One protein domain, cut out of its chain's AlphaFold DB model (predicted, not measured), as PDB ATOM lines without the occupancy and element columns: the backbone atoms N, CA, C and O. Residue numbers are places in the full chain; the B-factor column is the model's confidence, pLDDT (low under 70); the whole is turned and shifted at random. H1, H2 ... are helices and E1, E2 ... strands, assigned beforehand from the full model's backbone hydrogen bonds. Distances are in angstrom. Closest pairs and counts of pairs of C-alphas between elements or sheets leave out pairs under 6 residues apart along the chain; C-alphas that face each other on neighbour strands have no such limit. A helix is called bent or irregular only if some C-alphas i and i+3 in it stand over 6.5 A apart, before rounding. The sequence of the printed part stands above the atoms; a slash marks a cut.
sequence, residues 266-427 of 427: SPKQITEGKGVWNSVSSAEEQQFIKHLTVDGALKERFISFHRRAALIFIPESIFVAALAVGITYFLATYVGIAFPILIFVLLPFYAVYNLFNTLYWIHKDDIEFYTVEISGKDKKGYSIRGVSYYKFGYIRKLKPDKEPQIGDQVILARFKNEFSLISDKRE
ATOM      1  N   SER A 266     -44.130  31.911  17.505       38.34
ATOM      2  CA  SER A 266     -42.850  31.762  16.853       38.34
ATOM      3  C   SER A 266     -43.057  31.651  15.335       38.34
ATOM      4  O   SER A 266     -43.644  30.655  14.904       38.34
ATOM      5  N   PRO A 267     -42.536  32.569  14.512       43.94
ATOM      6  CA  PRO A 267     -42.563  32.397  13.065       43.94
ATOM      7  C   PRO A 267     -41.869  31.072  12.714       43.94
ATOM      8  O   PRO A 267     -40.785  30.761  13.222       43.94
ATOM      9  N   LYS A 268     -42.540  30.202  11.961       47.09
ATOM     10  CA  LYS A 268     -41.943  28.974  11.419       47.09
ATOM     11  C   LYS A 268     -41.133  29.314  10.167       47.09
ATOM     12  O   LYS A 268     -41.436  30.275   9.464       47.09
ATOM     13  N   GLN A 269     -40.115  28.506   9.879       57.44
ATOM     14  CA  GLN A 269     -39.425  28.529   8.590       57.44
ATOM     15  C   GLN A 269     -40.381  27.939   7.544       57.44
ATOM     16  O   GLN A 269     -40.350  26.747   7.258       57.44
ATOM     17  N   ILE A 270     -41.327  28.755   7.082       60.19
ATOM     18  CA  ILE A 270     -42.271  28.404   6.025       60.19
ATOM     19  C   ILE A 270     -41.792  29.141   4.788       60.19
ATOM     20  O   ILE A 270     -41.966  30.351   4.667       60.19
ATOM     21  N   THR A 271     -41.146  28.395   3.903       66.00
ATOM     22  CA  THR A 271     -40.619  28.893   2.632       66.00
ATOM     23  C   THR A 271     -41.520  28.535   1.458       66.00
ATOM     24  O   THR A 271     -41.218  28.930   0.339       66.00
ATOM     25  N   GLU A 272     -42.616  27.804   1.688       74.56
ATOM     26  CA  GLU A 272     -43.482  27.292   0.628       74.56
ATOM     27  C   GLU A 272     -44.980  27.501   0.888       74.56
ATOM     28  O   GLU A 272     -45.448  27.510   2.029       74.56
ATOM     29  N   GLY A 273     -45.746  27.631  -0.198       75.12
ATOM     30  CA  GLY A 273     -47.211  27.609  -0.179       75.12
ATOM     31  C   GLY A 273     -47.888  28.938  -0.529       75.12
ATOM     32  O   GLY A 273     -47.270  30.000  -0.575       75.12
ATOM     33  N   LYS A 274     -49.208  28.872  -0.764       76.19
ATOM     34  CA  LYS A 274     -50.014  30.009  -1.259       76.19
ATOM     35  C   LYS A 274     -49.976  31.240  -0.345       76.19
ATOM     36  O   LYS A 274     -50.022  32.356  -0.841       76.19
ATOM     37  N   GLY A 275     -49.879  31.047   0.974       78.81
ATOM     38  CA  GLY A 275     -49.812  32.158   1.934       78.81
ATOM     39  C   GLY A 275     -48.528  32.984   1.812       78.81
ATOM     40  O   GLY A 275     -48.586  34.214   1.833       78.81
ATOM     41  N   VAL A 276     -47.387  32.312   1.612       82.56
ATOM     42  CA  VAL A 276     -46.096  32.978   1.375       82.56
ATOM     43  C   VAL A 276     -46.153  33.742   0.056       82.56
ATOM     44  O   VAL A 276     -45.814  34.920   0.029       82.56
ATOM     45  N   TRP A 277     -46.672  33.106  -1.001       83.62
ATOM     46  CA  TRP A 277     -46.822  33.728  -2.319       83.62
ATOM     47  C   TRP A 277     -47.686  34.996  -2.272       83.62
ATOM     48  O   TRP A 277     -47.199  36.060  -2.633       83.62
ATOM     49  N   ASN A 278     -48.901  34.930  -1.707       85.50
ATOM     50  CA  ASN A 278     -49.777  36.101  -1.560       85.50
ATOM     51  C   ASN A 278     -49.100  37.249  -0.794       85.50
ATOM     52  O   ASN A 278     -49.314  38.418  -1.112       85.50
ATOM     53  N   SER A 279     -48.296  36.924   0.223       85.44
ATOM     54  CA  SER A 279     -47.606  37.929   1.039       85.44
ATOM     55  C   SER A 279     -46.446  38.576   0.286       85.44
ATOM     56  O   SER A 279     -46.268  39.785   0.384       85.44
ATOM     57  N   VAL A 280     -45.687  37.797  -0.492       87.50
ATOM     58  CA  VAL A 280     -44.636  38.326  -1.374       87.50
ATOM     59  C   VAL A 280     -45.241  39.203  -2.469       87.50
ATOM     60  O   VAL A 280     -44.771  40.322  -2.646       87.50
ATOM     61  N   SER A 281     -46.322  38.770  -3.125       87.75
ATOM     62  CA  SER A 281     -47.021  39.580  -4.136       87.75
ATOM     63  C   SER A 281     -47.600  40.871  -3.548       87.75
ATOM     64  O   SER A 281     -47.439  41.938  -4.124       87.75
ATOM     65  N   SER A 282     -48.186  40.818  -2.346       87.31
ATOM     66  CA  SER A 282     -48.660  42.031  -1.656       87.31
ATOM     67  C   SER A 282     -47.505  42.981  -1.309       87.31
ATOM     68  O   SER A 282     -47.645  44.199  -1.387       87.31
ATOM     69  N   ALA A 283     -46.347  42.440  -0.919       90.62
ATOM     70  CA  ALA A 283     -45.157  43.233  -0.626       90.62
ATOM     71  C   ALA A 283     -44.514  43.825  -1.893       90.62
ATOM     72  O   ALA A 283     -43.913  44.898  -1.822       90.62
ATOM     73  N   GLU A 284     -44.660  43.164  -3.041       91.06
ATOM     74  CA  GLU A 284     -44.297  43.696  -4.357       91.06
ATOM     75  C   GLU A 284     -45.213  44.860  -4.763       91.06
ATOM     76  O   GLU A 284     -44.713  45.930  -5.109       91.06
ATOM     77  N   GLU A 285     -46.537  44.716  -4.620       89.00
ATOM     78  CA  GLU A 285     -47.505  45.803  -4.857       89.00
ATOM     79  C   GLU A 285     -47.223  47.031  -3.975       89.00
ATOM     80  O   GLU A 285     -47.321  48.175  -4.422       89.00
ATOM     81  N   GLN A 286     -46.810  46.796  -2.727       88.31
ATOM     82  CA  GLN A 286     -46.417  47.834  -1.768       88.31
ATOM     83  C   GLN A 286     -44.979  48.350  -1.964       88.31
ATOM     84  O   GLN A 286     -44.512  49.170  -1.175       88.31
ATOM     85  N   GLN A 287     -44.268  47.886  -2.998       89.81
ATOM     86  CA  GLN A 287     -42.893  48.268  -3.347       89.81
ATOM     87  C   GLN A 287     -41.824  47.960  -2.282       89.81
ATOM     88  O   GLN A 287     -40.705  48.480  -2.355       89.81
ATOM     89  N   PHE A 288     -42.123  47.092  -1.312       87.94
ATOM     90  CA  PHE A 288     -41.128  46.569  -0.369       87.94
ATOM     91  C   PHE A 288     -40.199  45.541  -1.017       87.94
ATOM     92  O   PHE A 288     -39.072  45.352  -0.560       87.94
ATOM     93  N   ILE A 289     -40.674  44.889  -2.077       92.19
ATOM     94  CA  ILE A 289     -39.955  43.894  -2.864       92.19
ATOM     95  C   ILE A 289     -39.956  44.355  -4.322       92.19
ATOM     96  O   ILE A 289     -40.959  44.876  -4.802       92.19
ATOM     97  N   LYS A 290     -38.831  44.194  -5.026       92.31
ATOM     98  CA  LYS A 290     -38.716  44.582  -6.440       92.31
ATOM     99  C   LYS A 290     -38.265  43.406  -7.282       92.31
ATOM    100  O   LYS A 290     -37.283  42.757  -6.928       92.31
ATOM    101  N   HIS A 291     -38.939  43.169  -8.403       92.00
ATOM    102  CA  HIS A 291     -38.506  42.173  -9.373       92.00
ATOM    103  C   HIS A 291     -37.099  42.511  -9.897       92.00
ATOM    104  O   HIS A 291     -36.813  43.651 -10.267       92.00
ATOM    105  N   LEU A 292     -36.216  41.514  -9.916       91.25
ATOM    106  CA  LEU A 292     -34.814  41.636 -10.296       91.25
ATOM    107  C   LEU A 292     -34.528  40.739 -11.500       91.25
ATOM    108  O   LEU A 292     -34.663  39.520 -11.435       91.25
ATOM    109  N   THR A 293     -34.055  41.329 -12.593       88.69
ATOM    110  CA  THR A 293     -33.472  40.554 -13.693       88.69
ATOM    111  C   THR A 293     -32.034  40.202 -13.327       88.69
ATOM    112  O   THR A 293     -31.160  41.066 -13.313       88.69
ATOM    113  N   VAL A 294     -31.796  38.938 -12.983       88.31
ATOM    114  CA  VAL A 294     -30.463  38.445 -12.611       88.31
ATOM    115  C   VAL A 294     -29.625  38.068 -13.831       88.31
ATOM    116  O   VAL A 294     -30.155  37.728 -14.890       88.31
ATOM    117  N   ASP A 295     -28.305  38.072 -13.651       87.12
ATOM    118  CA  ASP A 295     -27.351  37.561 -14.632       87.12
ATOM    119  C   ASP A 295     -27.619  36.080 -14.964       87.12
ATOM    120  O   ASP A 295     -27.948  35.267 -14.088       87.12
ATOM    121  N   GLY A 296     -27.425  35.708 -16.232       87.00
ATOM    122  CA  GLY A 296     -27.634  34.346 -16.723       87.00
ATOM    123  C   GLY A 296     -26.784  33.322 -15.967       87.00
ATOM    124  O   GLY A 296     -27.251  32.220 -15.679       87.00
ATOM    125  N   ALA A 297     -25.576  33.704 -15.541       87.19
ATOM    126  CA  ALA A 297     -24.711  32.837 -14.745       87.19
ATOM    127  C   ALA A 297     -25.297  32.513 -13.356       87.19
ATOM    128  O   ALA A 297     -25.153  31.383 -12.876       87.19
ATOM    129  N   LEU A 298     -25.970  33.469 -12.702       87.81
ATOM    130  CA  LEU A 298     -26.613  33.247 -11.402       87.81
ATOM    131  C   LEU A 298     -27.850  32.353 -11.550       87.81
ATOM    132  O   LEU A 298     -28.013  31.400 -10.781       87.81
ATOM    133  N   LYS A 299     -28.669  32.612 -12.578       90.88
ATOM    134  CA  LYS A 299     -29.837  31.786 -12.914       90.88
ATOM    135  C   LYS A 299     -29.429  30.335 -13.188       90.88
ATOM    136  O   LYS A 299     -29.991  29.421 -12.587       90.88
ATOM    137  N   GLU A 300     -28.382  30.114 -13.981       90.25
ATOM    138  CA  GLU A 300     -27.848  28.772 -14.258       90.25
ATOM    139  C   GLU A 300     -27.319  28.064 -13.003       90.25
ATOM    140  O   GLU A 300     -27.565  26.871 -12.799       90.25
ATOM    141  N   ARG A 301     -26.636  28.781 -12.098       88.12
ATOM    142  CA  ARG A 301     -26.201  28.210 -10.808       88.12
ATOM    143  C   ARG A 301     -27.391  27.766  -9.957       88.12
ATOM    144  O   ARG A 301     -27.344  26.685  -9.364       88.12
ATOM    145  N   PHE A 302     -28.451  28.568  -9.919       88.25
ATOM    146  CA  PHE A 302     -29.678  28.272  -9.182       88.25
ATOM    147  C   PHE A 302     -30.450  27.079  -9.774       88.25
ATOM    148  O   PHE A 302     -30.856  26.175  -9.037       88.25
ATOM    149  N   ILE A 303     -30.572  27.011 -11.103       90.62
ATOM    150  CA  ILE A 303     -31.164  25.871 -11.824       90.62
ATOM    151  C   ILE A 303     -30.351  24.595 -11.576       90.62
ATOM    152  O   ILE A 303     -30.895  23.545 -11.225       90.62
ATOM    153  N   SER A 304     -29.025  24.681 -11.707       87.06
ATOM    154  CA  SER A 304     -28.109  23.560 -11.484       87.06
ATOM    155  C   SER A 304     -28.205  23.014 -10.058       87.06
ATOM    156  O   SER A 304     -28.110  21.800  -9.862       87.06
ATOM    157  N   PHE A 305     -28.449  23.875  -9.062       85.75
ATOM    158  CA  PHE A 305     -28.695  23.451  -7.684       85.75
ATOM    159  C   PHE A 305     -29.943  22.562  -7.570       85.75
ATOM    160  O   PHE A 305     -29.821  21.435  -7.086       85.75
ATOM    161  N   HIS A 306     -31.100  23.015  -8.064       82.25
ATOM    162  CA  HIS A 306     -32.355  22.253  -7.995       82.25
ATOM    163  C   HIS A 306     -32.276  20.951  -8.798       82.25
ATOM    164  O   HIS A 306     -32.675  19.890  -8.316       82.25
ATOM    165  N   ARG A 307     -31.650  20.994  -9.983       87.62
ATOM    166  CA  ARG A 307     -31.410  19.801 -10.804       87.62
ATOM    167  C   ARG A 307     -30.534  18.777 -10.082       87.62
ATOM    168  O   ARG A 307     -30.858  17.594 -10.069       87.62
ATOM    169  N   ARG A 308     -29.426  19.210  -9.466       82.50
ATOM    170  CA  ARG A 308     -28.539  18.313  -8.704       82.50
ATOM    171  C   ARG A 308     -29.229  17.754  -7.463       82.50
ATOM    172  O   ARG A 308     -29.056  16.575  -7.186       82.50
ATOM    173  N   ALA A 309     -30.001  18.565  -6.740       77.38
ATOM    174  CA  ALA A 309     -30.745  18.110  -5.567       77.38
ATOM    175  C   ALA A 309     -31.749  17.002  -5.929       77.38
ATOM    176  O   ALA A 309     -31.766  15.959  -5.278       77.38
ATOM    177  N   ALA A 310     -32.509  17.174  -7.016       78.69
ATOM    178  CA  ALA A 310     -33.434  16.152  -7.502       78.69
ATOM    179  C   ALA A 310     -32.715  14.880  -7.994       78.69
ATOM    180  O   ALA A 310     -33.185  13.772  -7.747       78.69
ATOM    181  N   LEU A 311     -31.554  15.021  -8.647       80.38
ATOM    182  CA  LEU A 311     -30.752  13.880  -9.106       80.38
ATOM    183  C   LEU A 311     -30.138  13.068  -7.959       80.38
ATOM    184  O   LEU A 311     -30.077  11.850  -8.069       80.38
ATOM    185  N   ILE A 312     -29.698  13.712  -6.871       76.12
ATOM    186  CA  ILE A 312     -29.109  13.031  -5.699       76.12
ATOM    187  C   ILE A 312     -30.139  12.142  -4.988       76.12
ATOM    188  O   ILE A 312     -29.792  11.072  -4.495       76.12
ATOM    189  N   PHE A 313     -31.416  12.526  -5.012       71.56
ATOM    190  CA  PHE A 313     -32.498  11.749  -4.402       71.56
ATOM    191  C   PHE A 313     -32.700  10.365  -5.043       71.56
ATOM    192  O   PHE A 313     -33.186   9.442  -4.389       71.56
ATOM    193  N   ILE A 314     -32.329  10.195  -6.316       77.50
ATOM    194  CA  ILE A 314     -32.517   8.938  -7.054       77.50
ATOM    195  C   ILE A 314     -31.643   7.807  -6.487       77.50
ATOM    196  O   ILE A 314     -32.220   6.816  -6.038       77.50
ATOM    197  N   PRO A 315     -30.299   7.907  -6.443       74.94
ATOM    198  CA  PRO A 315     -29.468   6.844  -5.885       74.94
ATOM    199  C   PRO A 315     -29.769   6.583  -4.404       74.94
ATOM    200  O   PRO A 315     -29.771   5.425  -3.996       74.94
ATOM    201  N   GLU A 316     -30.102   7.615  -3.620       73.50
ATOM    202  CA  GLU A 316     -30.512   7.449  -2.218       73.50
ATOM    203  C   GLU A 316     -31.796   6.618  -2.100       73.50
ATOM    204  O   GLU A 316     -31.851   5.655  -1.335       73.50
ATOM    205  N   SER A 317     -32.815   6.926  -2.908       75.44
ATOM    206  CA  SER A 317     -34.076   6.177  -2.912       75.44
ATOM    207  C   SER A 317     -33.911   4.726  -3.381       75.44
ATOM    208  O   SER A 317     -34.534   3.829  -2.813       75.44
ATOM    209  N   ILE A 318     -33.041   4.476  -4.369       81.06
ATOM    210  CA  ILE A 318     -32.727   3.128  -4.867       81.06
ATOM    211  C   ILE A 318     -31.990   2.329  -3.795       81.06
ATOM    212  O   ILE A 318     -32.344   1.179  -3.550       81.06
ATOM    213  N   PHE A 319     -31.003   2.934  -3.131       80.12
ATOM    214  CA  PHE A 319     -30.267   2.290  -2.048       80.12
ATOM    215  C   PHE A 319     -31.199   1.891  -0.897       80.12
ATOM    216  O   PHE A 319     -31.169   0.746  -0.446       80.12
ATOM    217  N   VAL A 320     -32.088   2.797  -0.474       74.69
ATOM    218  CA  VAL A 320     -33.086   2.518   0.572       74.69
ATOM    219  C   VAL A 320     -34.051   1.411   0.142       74.69
ATOM    220  O   VAL A 320     -34.332   0.507   0.930       74.69
ATOM    221  N   ALA A 321     -34.532   1.434  -1.104       79.25
ATOM    222  CA  ALA A 321     -35.418   0.397  -1.626       79.25
ATOM    223  C   ALA A 321     -34.725  -0.974  -1.701       79.25
ATOM    224  O   ALA A 321     -35.302  -1.972  -1.276       79.25
ATOM    225  N   ALA A 322     -33.480  -1.030  -2.179       82.00
ATOM    226  CA  ALA A 322     -32.692  -2.259  -2.256       82.00
ATOM    227  C   ALA A 322     -32.418  -2.846  -0.864       82.00
ATOM    228  O   ALA A 322     -32.568  -4.050  -0.659       82.00
ATOM    229  N   LEU A 323     -32.089  -1.994   0.109       78.38
ATOM    230  CA  LEU A 323     -31.894  -2.397   1.499       78.38
ATOM    231  C   LEU A 323     -33.195  -2.945   2.106       78.38
ATOM    232  O   LEU A 323     -33.184  -4.005   2.728       78.38
ATOM    233  N   ALA A 324     -34.332  -2.292   1.854       73.56
ATOM    234  CA  ALA A 324     -35.639  -2.769   2.302       73.56
ATOM    235  C   ALA A 324     -36.041  -4.109   1.655       73.56
ATOM    236  O   ALA A 324     -36.571  -4.989   2.338       73.56
ATOM    237  N   VAL A 325     -35.761  -4.300   0.360       81.12
ATOM    238  CA  VAL A 325     -35.988  -5.572  -0.348       81.12
ATOM    239  C   VAL A 325     -35.095  -6.673   0.217       81.12
ATOM    240  O   VAL A 325     -35.598  -7.752   0.513       81.12
ATOM    241  N   GLY A 326     -33.803  -6.403   0.427       79.88
ATOM    242  CA  GLY A 326     -32.859  -7.366   1.002       79.88
ATOM    243  C   GLY A 326     -33.257  -7.803   2.411       79.88
ATOM    244  O   GLY A 326     -33.285  -8.996   2.705       79.88
ATOM    245  N   ILE A 327     -33.665  -6.848   3.253       75.56
ATOM    246  CA  ILE A 327     -34.199  -7.134   4.589       75.56
ATOM    247  C   ILE A 327     -35.475  -7.972   4.491       75.56
ATOM    248  O   ILE A 327     -35.612  -8.961   5.206       75.56
ATOM    249  N   THR A 328     -36.402  -7.622   3.597       74.56
ATOM    250  CA  THR A 328     -37.666  -8.362   3.488       74.56
ATOM    251  C   THR A 328     -37.459  -9.776   2.947       74.56
ATOM    252  O   THR A 328     -38.078 -10.707   3.449       74.56
ATOM    253  N   TYR A 329     -36.564  -9.959   1.973       80.19
ATOM    254  CA  TYR A 329     -36.184 -11.276   1.462       80.19
ATOM    255  C   TYR A 329     -35.577 -12.137   2.572       80.19
ATOM    256  O   TYR A 329     -36.027 -13.256   2.799       80.19
ATOM    257  N   PHE A 330     -34.629 -11.585   3.333       78.12
ATOM    258  CA  PHE A 330     -34.029 -12.276   4.471       78.12
ATOM    259  C   PHE A 330     -35.079 -12.693   5.516       78.12
ATOM    260  O   PHE A 330     -35.097 -13.843   5.955       78.12
ATOM    261  N   LEU A 331     -36.002 -11.794   5.872       68.38
ATOM    262  CA  LEU A 331     -37.090 -12.090   6.810       68.38
ATOM    263  C   LEU A 331     -38.065 -13.150   6.271       68.38
ATOM    264  O   LEU A 331     -38.494 -14.026   7.024       68.38
ATOM    265  N   ALA A 332     -38.386 -13.119   4.979       70.56
ATOM    266  CA  ALA A 332     -39.264 -14.106   4.361       70.56
ATOM    267  C   ALA A 332     -38.615 -15.499   4.319       70.56
ATOM    268  O   ALA A 332     -39.263 -16.485   4.662       70.56
ATOM    269  N   THR A 333     -37.332 -15.579   3.950       71.94
ATOM    270  CA  THR A 333     -36.606 -16.847   3.784       71.94
ATOM    271  C   THR A 333     -36.240 -17.502   5.114       71.94
ATOM    272  O   THR A 333     -36.340 -18.721   5.228       71.94
ATOM    273  N   TYR A 334     -35.830 -16.725   6.119       65.00
ATOM    274  CA  TYR A 334     -35.273 -17.280   7.360       65.00
ATOM    275  C   TYR A 334     -36.194 -17.157   8.577       65.00
ATOM    276  O   TYR A 334     -36.000 -17.874   9.554       65.00
ATOM    277  N   VAL A 335     -37.198 -16.274   8.532       68.19
ATOM    278  CA  VAL A 335     -38.101 -16.006   9.669       68.19
ATOM    279  C   VAL A 335     -39.562 -16.353   9.341       68.19
ATOM    280  O   VAL A 335     -40.386 -16.463  10.244       68.19
ATOM    281  N   GLY A 336     -39.903 -16.578   8.065       58.28
ATOM    282  CA  GLY A 336     -41.259 -16.940   7.636       58.28
ATOM    283  C   GLY A 336     -42.266 -15.785   7.691       58.28
ATOM    284  O   GLY A 336     -43.474 -16.018   7.656       58.28
ATOM    285  N   ILE A 337     -41.792 -14.538   7.779       53.22
ATOM    286  CA  ILE A 337     -42.636 -13.339   7.826       53.22
ATOM    287  C   ILE A 337     -42.569 -12.632   6.472       53.22
ATOM    288  O   ILE A 337     -41.536 -12.081   6.098       53.22
ATOM    289  N   ALA A 338     -43.689 -12.609   5.751       55.03
ATOM    290  CA  ALA A 338     -43.843 -11.824   4.533       55.03
ATOM    291  C   ALA A 338     -44.457 -10.456   4.873       55.03
ATOM    292  O   ALA A 338     -45.626 -10.367   5.249       55.03
ATOM    293  N   PHE A 339     -43.669  -9.386   4.755       60.03
ATOM    294  CA  PHE A 339     -44.146  -8.010   4.924       60.03
ATOM    295  C   PHE A 339     -44.448  -7.381   3.552       60.03
ATOM    296  O   PHE A 339     -43.717  -7.642   2.593       60.03
ATOM    297  N   PRO A 340     -45.484  -6.535   3.407       57.28
ATOM    298  CA  PRO A 340     -45.731  -5.841   2.147       57.28
ATOM    299  C   PRO A 340     -44.625  -4.808   1.852       57.28
ATOM    300  O   PRO A 340     -44.555  -3.753   2.475       57.28
ATOM    301  N   ILE A 341     -43.791  -5.094   0.844       61.62
ATOM    302  CA  ILE A 341     -42.671  -4.248   0.362       61.62
ATOM    303  C   ILE A 341     -43.173  -3.001  -0.396       61.62
ATOM    304  O   ILE A 341     -42.403  -2.104  -0.735       61.62
ATOM    305  N   LEU A 342     -44.481  -2.915  -0.662       57.59
ATOM    306  CA  LEU A 342     -45.068  -1.962  -1.606       57.59
ATOM    307  C   LEU A 342     -44.667  -0.503  -1.325       57.59
ATOM    308  O   LEU A 342     -44.409   0.240  -2.262       57.59
ATOM    309  N   ILE A 343     -44.538  -0.100  -0.057       59.88
ATOM    310  CA  ILE A 343     -44.183   1.283   0.308       59.88
ATOM    311  C   ILE A 343     -42.732   1.625  -0.069       59.88
ATOM    312  O   ILE A 343     -42.473   2.720  -0.563       59.88
ATOM    313  N   PHE A 344     -41.788   0.697   0.101       66.12
ATOM    314  CA  PHE A 344     -40.371   0.947  -0.191       66.12
ATOM    315  C   PHE A 344     -40.066   0.901  -1.688       66.12
ATOM    316  O   PHE A 344     -39.211   1.644  -2.166       66.12
ATOM    317  N   VAL A 345     -40.819   0.095  -2.443       73.88
ATOM    318  CA  VAL A 345     -40.724   0.048  -3.910       73.88
ATOM    319  C   VAL A 345     -41.188   1.360  -4.546       73.88
ATOM    320  O   VAL A 345     -40.711   1.699  -5.621       73.88
ATOM    321  N   LEU A 346     -42.064   2.131  -3.891       76.25
ATOM    322  CA  LEU A 346     -42.566   3.406  -4.418       76.25
ATOM    323  C   LEU A 346     -41.570   4.573  -4.289       76.25
ATOM    324  O   LEU A 346     -41.720   5.567  -5.002       76.25
ATOM    325  N   LEU A 347     -40.543   4.470  -3.436       75.44
ATOM    326  CA  LEU A 347     -39.576   5.555  -3.210       75.44
ATOM    327  C   LEU A 347     -38.765   5.923  -4.472       75.44
ATOM    328  O   LEU A 347     -38.710   7.113  -4.792       75.44
ATOM    329  N   PRO A 348     -38.206   4.967  -5.245       84.31
ATOM    330  CA  PRO A 348     -37.554   5.273  -6.519       84.31
ATOM    331  C   PRO A 348     -38.478   5.946  -7.535       84.31
ATOM    332  O   PRO A 348     -38.075   6.904  -8.194       84.31
ATOM    333  N   PHE A 349     -39.738   5.507  -7.633       82.75
ATOM    334  CA  PHE A 349     -40.712   6.134  -8.533       82.75
ATOM    335  C   PHE A 349     -41.016   7.573  -8.118       82.75
ATOM    336  O   PHE A 349     -41.110   8.449  -8.977       82.75
ATOM    337  N   TYR A 350     -41.113   7.843  -6.813       75.62
ATOM    338  CA  TYR A 350     -41.280   9.200  -6.301       75.62
ATOM    339  C   TYR A 350     -40.062  10.088  -6.591       75.62
ATOM    340  O   TYR A 350     -40.231  11.232  -7.007       75.62
ATOM    341  N   ALA A 351     -38.837   9.576  -6.435       77.38
ATOM    342  CA  ALA A 351     -37.623  10.329  -6.760       77.38
ATOM    343  C   ALA A 351     -37.548  10.677  -8.257       77.38
ATOM    344  O   ALA A 351     -37.255  11.819  -8.618       77.38
ATOM    345  N   VAL A 352     -37.895   9.726  -9.131       85.12
ATOM    346  CA  VAL A 352     -37.996   9.947 -10.581       85.12
ATOM    347  C   VAL A 352     -39.089  10.968 -10.906       85.12
ATOM    348  O   VAL A 352     -38.850  11.899 -11.674       85.12
ATOM    349  N   TYR A 353     -40.265  10.854 -10.284       85.38
ATOM    350  CA  TYR A 353     -41.334  11.844 -10.417       85.38
ATOM    351  C   TYR A 353     -40.868  13.244  -9.992       85.38
ATOM    352  O   TYR A 353     -41.112  14.213 -10.709       85.38
ATOM    353  N   ASN A 354     -40.153  13.357  -8.869       80.06
ATOM    354  CA  ASN A 354     -39.632  14.631  -8.381       80.06
ATOM    355  C   ASN A 354     -38.617  15.246  -9.360       80.06
ATOM    356  O   ASN A 354     -38.654  16.453  -9.609       80.06
ATOM    357  N   LEU A 355     -37.760  14.425  -9.980       86.62
ATOM    358  CA  LEU A 355     -36.855  14.869 -11.041       86.62
ATOM    359  C   LEU A 355     -37.624  15.402 -12.254       86.62
ATOM    360  O   LEU A 355     -37.360  16.523 -12.685       86.62
ATOM    361  N   PHE A 356     -38.582  14.639 -12.788       87.62
ATOM    362  CA  PHE A 356     -39.373  15.077 -13.940       87.62
ATOM    363  C   PHE A 356     -40.171  16.340 -13.641       87.62
ATOM    364  O   PHE A 356     -40.189  17.254 -14.459       87.62
ATOM    365  N   ASN A 357     -40.776  16.429 -12.457       84.62
ATOM    366  CA  ASN A 357     -41.475  17.629 -12.027       84.62
ATOM    367  C   ASN A 357     -40.508  18.824 -11.951       84.62
ATOM    368  O   ASN A 357     -40.810  19.884 -12.485       84.62
ATOM    369  N   THR A 358     -39.320  18.657 -11.366       85.44
ATOM    370  CA  THR A 358     -38.296  19.716 -11.306       85.44
ATOM    371  C   THR A 358     -37.871  20.172 -12.706       85.44
ATOM    372  O   THR A 358     -37.839  21.368 -12.980       85.44
ATOM    373  N   LEU A 359     -37.596  19.233 -13.618       88.44
ATOM    374  CA  LEU A 359     -37.226  19.534 -15.005       88.44
ATOM    375  C   LEU A 359     -38.356  20.221 -15.776       88.44
ATOM    376  O   LEU A 359     -38.095  21.136 -16.549       88.44
ATOM    377  N   TYR A 360     -39.603  19.814 -15.541       90.75
ATOM    378  CA  TYR A 360     -40.782  20.435 -16.135       90.75
ATOM    379  C   TYR A 360     -40.899  21.917 -15.753       90.75
ATOM    380  O   TYR A 360     -41.124  22.753 -16.626       90.75
ATOM    381  N   TRP A 361     -40.697  22.257 -14.475       86.94
ATOM    382  CA  TRP A 361     -40.737  23.651 -14.012       86.94
ATOM    383  C   TRP A 361     -39.550  24.477 -14.509       86.94
ATOM    384  O   TRP A 361     -39.736  25.626 -14.896       86.94
ATOM    385  N   ILE A 362     -38.355  23.878 -14.587       89.44
ATOM    386  CA  ILE A 362     -37.188  24.517 -15.217       89.44
ATOM    387  C   ILE A 362     -37.473  24.809 -16.698       89.44
ATOM    388  O   ILE A 362     -37.171  25.896 -17.174       89.44
ATOM    389  N   HIS A 363     -38.083  23.870 -17.427       89.19
ATOM    390  CA  HIS A 363     -38.418  24.053 -18.841       89.19
ATOM    391  C   HIS A 363     -39.484  25.135 -19.067       89.19
ATOM    392  O   HIS A 363     -39.438  25.840 -20.070       89.19
ATOM    393  N   LYS A 364     -40.421  25.287 -18.126       90.62
ATOM    394  CA  LYS A 364     -41.421  26.365 -18.130       90.62
ATOM    395  C   LYS A 364     -40.871  27.743 -17.755       90.62
ATOM    396  O   LYS A 364     -41.630  28.702 -17.806       90.62
ATOM    397  N   ASP A 365     -39.602  27.821 -17.369       87.69
ATOM    398  CA  ASP A 365     -38.952  29.030 -16.866       87.69
ATOM    399  C   ASP A 365     -39.691  29.692 -15.686       87.69
ATOM    400  O   ASP A 365     -39.722  30.912 -15.556       87.69
ATOM    401  N   ASP A 366     -40.292  28.882 -14.802       88.06
ATOM    402  CA  ASP A 366     -41.037  29.353 -13.620       88.06
ATOM    403  C   ASP A 366     -40.082  29.713 -12.466       88.06
ATOM    404  O   ASP A 366     -40.070  29.087 -11.397       88.06
ATOM    405  N   ILE A 367     -39.203  30.679 -12.741       92.19
ATOM    406  CA  ILE A 367     -38.152  31.153 -11.845       92.19
ATOM    407  C   ILE A 367     -38.165  32.674 -11.827       92.19
ATOM    408  O   ILE A 367     -37.932  33.319 -12.847       92.19
ATOM    409  N   GLU A 368     -38.360  33.241 -10.645       93.44
ATOM    410  CA  GLU A 368     -38.361  34.689 -10.440       93.44
ATOM    411  C   GLU A 368     -37.347  35.069  -9.374       93.44
ATOM    412  O   GLU A 368     -37.060  34.305  -8.448       93.44
ATOM    413  N   PHE A 369     -36.807  36.274  -9.499       94.38
ATOM    414  CA  PHE A 369     -35.847  36.813  -8.554       94.38
ATOM    415  C   PHE A 369     -36.308  38.184  -8.112       94.38
ATOM    416  O   PHE A 369     -36.817  38.975  -8.904       94.38
ATOM    417  N   TYR A 370     -36.090  38.469  -6.839       94.25
ATOM    418  CA  TYR A 370     -36.514  39.702  -6.220       94.25
ATOM    419  C   TYR A 370     -35.391  40.283  -5.366       94.25
ATOM    420  O   TYR A 370     -34.699  39.549  -4.660       94.25
ATOM    421  N   THR A 371     -35.235  41.602  -5.390       93.44
ATOM    422  CA  THR A 371     -34.397  42.332  -4.436       93.44
ATOM    423  C   THR A 371     -35.218  42.644  -3.195       93.44
ATOM    424  O   THR A 371     -36.312  43.209  -3.291       93.44
ATOM    425  N   VAL A 372     -34.680  42.284  -2.031       93.81
ATOM    426  CA  VAL A 372     -35.364  42.424  -0.746       93.81
ATOM    427  C   VAL A 372     -34.434  42.958   0.343       93.81
ATOM    428  O   VAL A 372     -33.236  42.703   0.312       93.81
ATOM    429  N   GLU A 373     -34.990  43.669   1.325       93.00
ATOM    430  CA  GLU A 373     -34.255  44.204   2.481       93.00
ATOM    431  C   GLU A 373     -34.476  43.323   3.723       93.00
ATOM    432  O   GLU A 373     -35.618  42.972   4.052       93.00
ATOM    433  N   ILE A 374     -33.403  42.969   4.436       92.56
ATOM    434  CA  ILE A 374     -33.499  42.186   5.677       92.56
ATOM    435  C   ILE A 374     -34.007  43.068   6.819       92.56
ATOM    436  O   ILE A 374     -33.379  44.053   7.192       92.56
ATOM    437  N   SER A 375     -35.115  42.662   7.440       91.44
ATOM    438  CA  SER A 375     -35.721  43.356   8.583       91.44
ATOM    439  C   SER A 375     -35.344  42.751   9.938       91.44
ATOM    440  O   SER A 375     -35.469  43.409  10.968       91.44
ATOM    441  N   GLY A 376     -34.874  41.501   9.969       89.56
ATOM    442  CA  GLY A 376     -34.479  40.842  11.209       89.56
ATOM    443  C   GLY A 376     -33.880  39.459  10.994       89.56
ATOM    444  O   GLY A 376     -34.024  38.857   9.932       89.56
ATOM    445  N   LYS A 377     -33.229  38.929  12.029       87.62
ATOM    446  CA  LYS A 377     -32.619  37.596  12.024       87.62
ATOM    447  C   LYS A 377     -32.892  36.887  13.340       87.62
ATOM    448  O   LYS A 377     -32.765  37.479  14.408       87.62
ATOM    449  N   ASP A 378     -33.232  35.608  13.261       83.12
ATOM    450  CA  ASP A 378     -33.354  34.730  14.420       83.12
ATOM    451  C   ASP A 378     -32.743  33.347  14.141       83.12
ATOM    452  O   ASP A 378     -32.123  33.108  13.104       83.12
ATOM    453  N   LYS A 379     -32.897  32.414  15.087       78.44
ATOM    454  CA  LYS A 379     -32.382  31.040  14.954       78.44
ATOM    455  C   LYS A 379     -33.058  30.234  13.833       78.44
ATOM    456  O   LYS A 379     -32.560  29.167  13.494       78.44
ATOM    457  N   LYS A 380     -34.196  30.692  13.309       76.38
ATOM    458  CA  LYS A 380     -35.011  30.001  12.301       76.38
ATOM    459  C   LYS A 380     -34.841  30.583  10.895       76.38
ATOM    460  O   LYS A 380     -35.239  29.932   9.935       76.38
ATOM    461  N   GLY A 381     -34.254  31.772  10.758       85.75
ATOM    462  CA  GLY A 381     -33.903  32.361   9.470       85.75
ATOM    463  C   GLY A 381     -33.908  33.887   9.477       85.75
ATOM    464  O   GLY A 381     -33.764  34.536  10.516       85.75
ATOM    465  N   TYR A 382     -34.073  34.456   8.286       88.94
ATOM    466  CA  TYR A 382     -34.103  35.894   8.043       88.94
ATOM    467  C   TYR A 382     -35.541  36.354   7.794       88.94
ATOM    468  O   TYR A 382     -36.286  35.712   7.053       88.94
ATOM    469  N   SER A 383     -35.928  37.462   8.421       90.44
ATOM    470  CA  SER A 383     -37.148  38.202   8.104       90.44
ATOM    471  C   SER A 383     -36.845  39.251   7.051       90.44
ATOM    472  O   SER A 383     -35.810  39.915   7.097       90.44
ATOM    473  N   ILE A 384     -37.784  39.418   6.130       91.81
ATOM    474  CA  ILE A 384     -37.697  40.370   5.029       91.81
ATOM    475  C   ILE A 384     -38.701  41.500   5.273       91.81
ATOM    476  O   ILE A 384     -39.747  41.296   5.898       91.81
ATOM    477  N   ARG A 385     -38.385  42.719   4.837       89.31
ATOM    478  CA  ARG A 385     -39.308  43.858   4.900       89.31
ATOM    479  C   ARG A 385     -40.555  43.602   4.036       89.31
ATOM    480  O   ARG A 385     -40.452  43.093   2.930       89.31
ATOM    481  N   GLY A 386     -41.742  43.902   4.566       85.44
ATOM    482  CA  GLY A 386     -43.031  43.603   3.915       85.44
ATOM    483  C   GLY A 386     -43.526  42.160   4.096       85.44
ATOM    484  O   GLY A 386     -44.719  41.908   3.976       85.44
ATOM    485  N   VAL A 387     -42.646  41.220   4.467       87.00
ATOM    486  CA  VAL A 387     -42.969  39.788   4.641       87.00
ATOM    487  C   VAL A 387     -42.338  39.251   5.937       87.00
ATOM    488  O   VAL A 387     -41.786  38.154   6.004       87.00
ATOM    489  N   SER A 388     -42.380  40.054   7.004       81.31
ATOM    490  CA  SER A 388     -41.648  39.795   8.254       81.31
ATOM    491  C   SER A 388     -42.160  38.584   9.040       81.31
ATOM    492  O   SER A 388     -41.414  38.025   9.850       81.31
ATOM    493  N   TYR A 389     -43.401  38.167   8.768       80.19
ATOM    494  CA  TYR A 389     -44.058  37.010   9.375       80.19
ATOM    495  C   TYR A 389     -43.381  35.676   9.014       80.19
ATOM    496  O   TYR A 389     -43.367  34.747   9.820       80.19
ATOM    497  N   TYR A 390     -42.782  35.580   7.823       82.94
ATOM    498  CA  TYR A 390     -42.099  34.373   7.362       82.94
ATOM    499  C   TYR A 390     -40.587  34.461   7.585       82.94
ATOM    500  O   TYR A 390     -39.997  35.545   7.616       82.94
ATOM    501  N   LYS A 391     -39.954  33.296   7.759       85.94
ATOM    502  CA  LYS A 391     -38.499  33.169   7.909       85.94
ATOM    503  C   LYS A 391     -37.926  32.432   6.720       85.94
ATOM    504  O   LYS A 391     -38.285  31.284   6.464       85.94
ATOM    505  N   PHE A 392     -37.000  33.091   6.039       84.94
ATOM    506  CA  PHE A 392     -36.356  32.582   4.841       84.94
ATOM    507  C   PHE A 392     -34.937  32.112   5.160       84.94
ATOM    508  O   PHE A 392     -34.216  32.721   5.956       84.94
ATOM    509  N   GLY A 393     -34.547  30.994   4.552       84.69
ATOM    510  CA  GLY A 393     -33.214  30.413   4.680       84.69
ATOM    511  C   GLY A 393     -32.373  30.650   3.430       84.69
ATOM    512  O   GLY A 393     -32.911  30.797   2.333       84.69
ATOM    513  N   TYR A 394     -31.050  30.643   3.597       82.62
ATOM    514  CA  TYR A 394     -30.125  30.620   2.466       82.62
ATOM    515  C   TYR A 394     -29.963  29.210   1.916       82.62
ATOM    516  O   TYR A 394     -29.772  28.255   2.676       82.62
ATOM    517  N   ILE A 395     -29.900  29.093   0.590       77.19
ATOM    518  CA  ILE A 395     -29.373  27.881  -0.037       77.19
ATOM    519  C   ILE A 395     -27.906  27.749   0.373       77.19
ATOM    520  O   ILE A 395     -27.088  28.608   0.064       77.19
ATOM    521  N   ARG A 396     -27.545  26.653   1.055       72.25
ATOM    522  CA  ARG A 396     -26.209  26.456   1.655       72.25
ATOM    523  C   ARG A 396     -25.048  26.693   0.678       72.25
ATOM    524  O   ARG A 396     -24.010  27.195   1.086       72.25
ATOM    525  N   LYS A 397     -25.225  26.336  -0.600       70.81
ATOM    526  CA  LYS A 397     -24.218  26.511  -1.666       70.81
ATOM    527  C   LYS A 397     -24.195  27.915  -2.291       70.81
ATOM    528  O   LYS A 397     -23.277  28.209  -3.045       70.81
ATOM    529  N   LEU A 398     -25.188  28.750  -1.989       77.25
ATOM    530  CA  LEU A 398     -25.358  30.123  -2.482       77.25
ATOM    531  C   LEU A 398     -25.432  31.129  -1.316       77.25
ATOM    532  O   LEU A 398     -26.009  32.207  -1.458       77.25
ATOM    533  N   LYS A 399     -24.893  30.766  -0.146       77.69
ATOM    534  CA  LYS A 399     -24.800  31.654   1.017       77.69
ATOM    535  C   LYS A 399     -23.710  32.713   0.762       77.69
ATOM    536  O   LYS A 399     -22.683  32.359   0.174       77.69
ATOM    537  N   PRO A 400     -23.909  33.975   1.185       80.00
ATOM    538  CA  PRO A 400     -22.847  34.978   1.141       80.00
ATOM    539  C   PRO A 400     -21.699  34.599   2.089       80.00
ATOM    540  O   PRO A 400     -21.918  33.919   3.097       80.00
ATOM    541  N   ASP A 401     -20.480  35.037   1.764       77.38
ATOM    542  CA  ASP A 401     -19.285  34.757   2.574       77.38
ATOM    543  C   ASP A 401     -19.293  35.551   3.893       77.38
ATOM    544  O   ASP A 401     -18.869  35.043   4.932       77.38
ATOM    545  N   LYS A 402     -19.869  36.760   3.879       82.56
ATOM    546  CA  LYS A 402     -20.218  37.526   5.084       82.56
ATOM    547  C   LYS A 402     -21.707  37.370   5.369       82.56
ATOM    548  O   LYS A 402     -22.529  37.437   4.458       82.56
ATOM    549  N   GLU A 403     -22.073  37.151   6.630       84.25
ATOM    550  CA  GLU A 403     -23.491  37.106   6.988       84.25
ATOM    551  C   GLU A 403     -24.114  38.503   6.892       84.25
ATOM    552  O   GLU A 403     -23.543  39.446   7.442       84.25
ATOM    553  N   PRO A 404     -25.281  38.634   6.244       85.19
ATOM    554  CA  PRO A 404     -25.908  39.926   6.047       85.19
ATOM    555  C   PRO A 404     -26.511  40.450   7.354       85.19
ATOM    556  O   PRO A 404     -27.018  39.685   8.190       85.19
ATOM    557  N   GLN A 405     -26.441  41.764   7.517       88.50
ATOM    558  CA  GLN A 405     -26.971  42.518   8.641       88.50
ATOM    559  C   GLN A 405     -28.383  43.043   8.347       88.50
ATOM    560  O   GLN A 405     -28.919  42.923   7.245       88.50
ATOM    561  N   ILE A 406     -29.030  43.584   9.379       88.56
ATOM    562  CA  ILE A 406     -30.339  44.231   9.236       88.56
ATOM    563  C   ILE A 406     -30.160  45.484   8.371       88.56
ATOM    564  O   ILE A 406     -29.283  46.294   8.653       88.56
ATOM    565  N   GLY A 407     -30.997  45.631   7.345       87.25
ATOM    566  CA  GLY A 407     -30.905  46.689   6.336       87.25
ATOM    567  C   GLY A 407     -30.165  46.283   5.056       87.25
ATOM    568  O   GLY A 407     -30.276  46.987   4.052       87.25
ATOM    569  N   ASP A 408     -29.466  45.143   5.040       89.38
ATOM    570  CA  ASP A 408     -28.779  44.678   3.834       89.38
ATOM    571  C   ASP A 408     -29.779  44.224   2.763       89.38
ATOM    572  O   ASP A 408     -30.808  43.594   3.054       89.38
ATOM    573  N   GLN A 409     -29.445  44.512   1.503       90.69
ATOM    574  CA  GLN A 409     -30.188  44.021   0.347       90.69
ATOM    575  C   GLN A 409     -29.692  42.643  -0.076       90.69
ATOM    576  O   GLN A 409     -28.497  42.416  -0.253       90.69
ATOM    577  N   VAL A 410     -30.627  41.718  -0.269       92.19
ATOM    578  CA  VAL A 410     -30.353  40.330  -0.647       92.19
ATOM    579  C   VAL A 410     -31.319  39.875  -1.736       92.19
ATOM    580  O   VAL A 410     -32.309  40.550  -2.025       92.19
ATOM    581  N   ILE A 411     -31.022  38.740  -2.370       93.75
ATOM    582  CA  ILE A 411     -31.845  38.207  -3.455       93.75
ATOM    583  C   ILE A 411     -32.752  37.111  -2.901       93.75
ATOM    584  O   ILE A 411     -32.283  36.115  -2.345       93.75
ATOM    585  N   LEU A 412     -34.057  37.288  -3.082       93.94
ATOM    586  CA  LEU A 412     -35.069  36.268  -2.854       93.94
ATOM    587  C   LEU A 412     -35.385  35.597  -4.193       93.94
ATOM    588  O   LEU A 412     -35.872  36.244  -5.114       93.94
ATOM    589  N   ALA A 413     -35.098  34.306  -4.308       93.25
ATOM    590  CA  ALA A 413     -35.394  33.516  -5.496       93.25
ATOM    591  C   ALA A 413     -36.647  32.665  -5.266       93.25
ATOM    592  O   ALA A 413     -36.751  31.976  -4.246       93.25
ATOM    593  N   ARG A 414     -37.571  32.695  -6.227       93.12
ATOM    594  CA  ARG A 414     -38.733  31.809  -6.303       93.12
ATOM    595  C   ARG A 414     -38.442  30.678  -7.280       93.12
ATOM    596  O   ARG A 414     -38.046  30.921  -8.417       93.12
ATOM    597  N   PHE A 415     -38.691  29.449  -6.849       88.38
ATOM    598  CA  PHE A 415     -38.773  28.280  -7.716       88.38
ATOM    599  C   PHE A 415     -40.108  27.592  -7.443       88.38
ATOM    600  O   PHE A 415     -40.337  27.127  -6.323       88.38
ATOM    601  N   LYS A 416     -41.013  27.542  -8.430       85.56
ATOM    602  CA  LYS A 416     -42.382  27.034  -8.229       85.56
ATOM    603  C   LYS A 416     -43.091  27.814  -7.102       85.56
ATOM    604  O   LYS A 416     -43.346  29.005  -7.235       85.56
ATOM    605  N   ASN A 417     -43.365  27.175  -5.966       81.06
ATOM    606  CA  ASN A 417     -44.037  27.785  -4.813       81.06
ATOM    607  C   ASN A 417     -43.094  27.977  -3.619       81.06
ATOM    608  O   ASN A 417     -43.573  28.247  -2.519       81.06
ATOM    609  N   GLU A 418     -41.793  27.778  -3.826       84.56
ATOM    610  CA  GLU A 418     -40.765  27.835  -2.795       84.56
ATOM    611  C   GLU A 418     -39.924  29.102  -2.954       84.56
ATOM    612  O   GLU A 418     -39.519  29.464  -4.059       84.56
ATOM    613  N   PHE A 419     -39.641  29.757  -1.834       89.62
ATOM    614  CA  PHE A 419     -38.860  30.984  -1.754       89.62
ATOM    615  C   PHE A 419     -37.592  30.747  -0.940       89.62
ATOM    616  O   PHE A 419     -37.644  30.266   0.193       89.62
ATOM    617  N   SER A 420     -36.442  31.107  -1.498       89.19
ATOM    618  CA  SER A 420     -35.143  30.929  -0.852       89.19
ATOM    619  C   SER A 420     -34.259  32.152  -1.028       89.19
ATOM    620  O   SER A 420     -34.264  32.784  -2.081       89.19
ATOM    621  N   LEU A 421     -33.456  32.462  -0.011       89.88
ATOM    622  CA  LEU A 421     -32.447  33.508  -0.119       89.88
ATOM    623  C   LEU A 421     -31.202  32.980  -0.830       89.88
ATOM    624  O   LEU A 421     -30.721  31.872  -0.561       89.88
ATOM    625  N   ILE A 422     -30.662  33.800  -1.723       89.19
ATOM    626  CA  ILE A 422     -29.411  33.541  -2.429       89.19
ATOM    627  C   ILE A 422     -28.532  34.791  -2.413       89.19
ATOM    628  O   ILE A 422     -29.010  35.915  -2.272       89.19
ATOM    629  N   SER A 423     -27.228  34.583  -2.546       84.94
ATOM    630  CA  SER A 423     -26.255  35.645  -2.775       84.94
ATOM    631  C   SER A 423     -25.757  35.579  -4.206       84.94
ATOM    632  O   SER A 423     -25.319  34.521  -4.666       84.94
ATOM    633  N   ASP A 424     -25.753  36.725  -4.878       70.69
ATOM    634  CA  ASP A 424     -24.916  36.929  -6.052       70.69
ATOM    635  C   ASP A 424     -23.482  37.082  -5.539       70.69
ATOM    636  O   ASP A 424     -23.150  38.069  -4.887       70.69
ATOM    637  N   LYS A 425     -22.652  36.047  -5.658       63.19
ATOM    638  CA  LYS A 425     -21.253  36.139  -5.224       63.19
ATOM    639  C   LYS A 425     -20.510  37.100  -6.156       63.19
ATOM    640  O   LYS A 425     -19.994  36.668  -7.186       63.19
ATOM    641  N   ARG A 426     -20.451  38.375  -5.773       49.66
ATOM    642  CA  ARG A 426     -19.487  39.368  -6.258       49.66
ATOM    643  C   ARG A 426     -18.898  40.145  -5.077       49.66
ATOM    644  O   ARG A 426     -19.091  41.347  -4.982       49.66
ATOM    645  N   GLU A 427     -18.198  39.443  -4.191       37.12
ATOM    646  CA  GLU A 427     -17.057  39.991  -3.439       37.12
ATOM    647  C   GLU A 427     -15.966  38.928  -3.353       37.12
ATOM    648  O   GLU A 427     -16.312  37.765  -3.035       37.12
TER     649      GLU A 427
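This is residues 266 to 427 of the 427 residues of an uncharacterized protein of Ruminococcaceae bacterium YRB3002 (UniProt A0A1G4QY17). A long helical hairpin, H2 and H3, reaches out from a small head, which is a curled five-stranded sheet with helix H1 packed beside its strands. The sheet folds back on itself like part of a barrel, E3 and E2 facing E4 and E5, with the bent E1 as the hinge. The 162 printed residues have three named helices, then five strands, in the order H1 H2 H3 E1 E2 E3 E4 E5; across the antiparallel sheet the order is E3 E2 E1 E4 E5, and the class is mixed, helices and strands. The whole is loose, with a radius of gyration of the C-alphas of 20.3 A, and elongated, spanning 65 by 37 by 30 A.

Start at E1, residues 367 to 378, which bends by 85 degrees at residue 375. Its residues 367 to 373 pair with E4, residues 409 to 415, where N 370 and O 412 are 2.8 A apart. Its residues 374 to 378 pair with E2, residues 381 to 384, forming a hairpin with N 383 and O 376 at 2.8 A. E3, residues 387 to 392, makes a hairpin with E2, with N 392 and O 382 at 2.9 A. E5, residues 418 to 422, makes one with E4, with N 413 and O 420 at 2.8 A. E1 E2 E3 form a meander, each strand the antiparallel neighbour of the one before; with E4, neighbour of E1, they form a Greek key. This is a folded sheet, bent into two leaves that face each other, with 18 pairs of C-alphas within 11 A. H1, residues 274 to 285, is on the sheet at a height of 8.3 A, only just over none of its strands, E1 and E2 having 2 of its C-alphas each; its closest C-alphas to E3 are those of Ser 279 and Val 387, 6.2 A. H2, residues 296 to 335, only grazes the sheet with residues 298 to 306. H3, residues 342 to 363, touches H2, closest at the C-alphas of Ala 310 and Leu 355, 5.1 A, at a shallow tilt of 10 degrees, opposite ways. Every O i to N i+4 pair is within hydrogen-bond range in H1, 33 of 36 in H2 and 15 of 18 in H3.

Find C-alpha 274 at (-50.014, 30.009, -1.259), where H1 begins and runs 16.4 A. H2 runs 57.8 A to C-alpha 335 at (-38.101, -16.006, 9.669); H3 runs 31.9 A, with a kink of 30 degrees near residue 349, and is only just irregular, C-alphas 345 and 348 being 6.6 A apart. E1 spans 26.9 A, E4 19.7 A, and E5 ends at C-alpha 422, (-29.411, 33.541, -2.429).

The two C-alphas farthest apart, those of Gln 287 and Tyr 334, are 66.9 A apart. The printed part has no cut; look for the long link, 16 residues, between E3 and E4. Confidence is under 70 at residues 266 to 271, 331, 334 to 344 and 425 to 427.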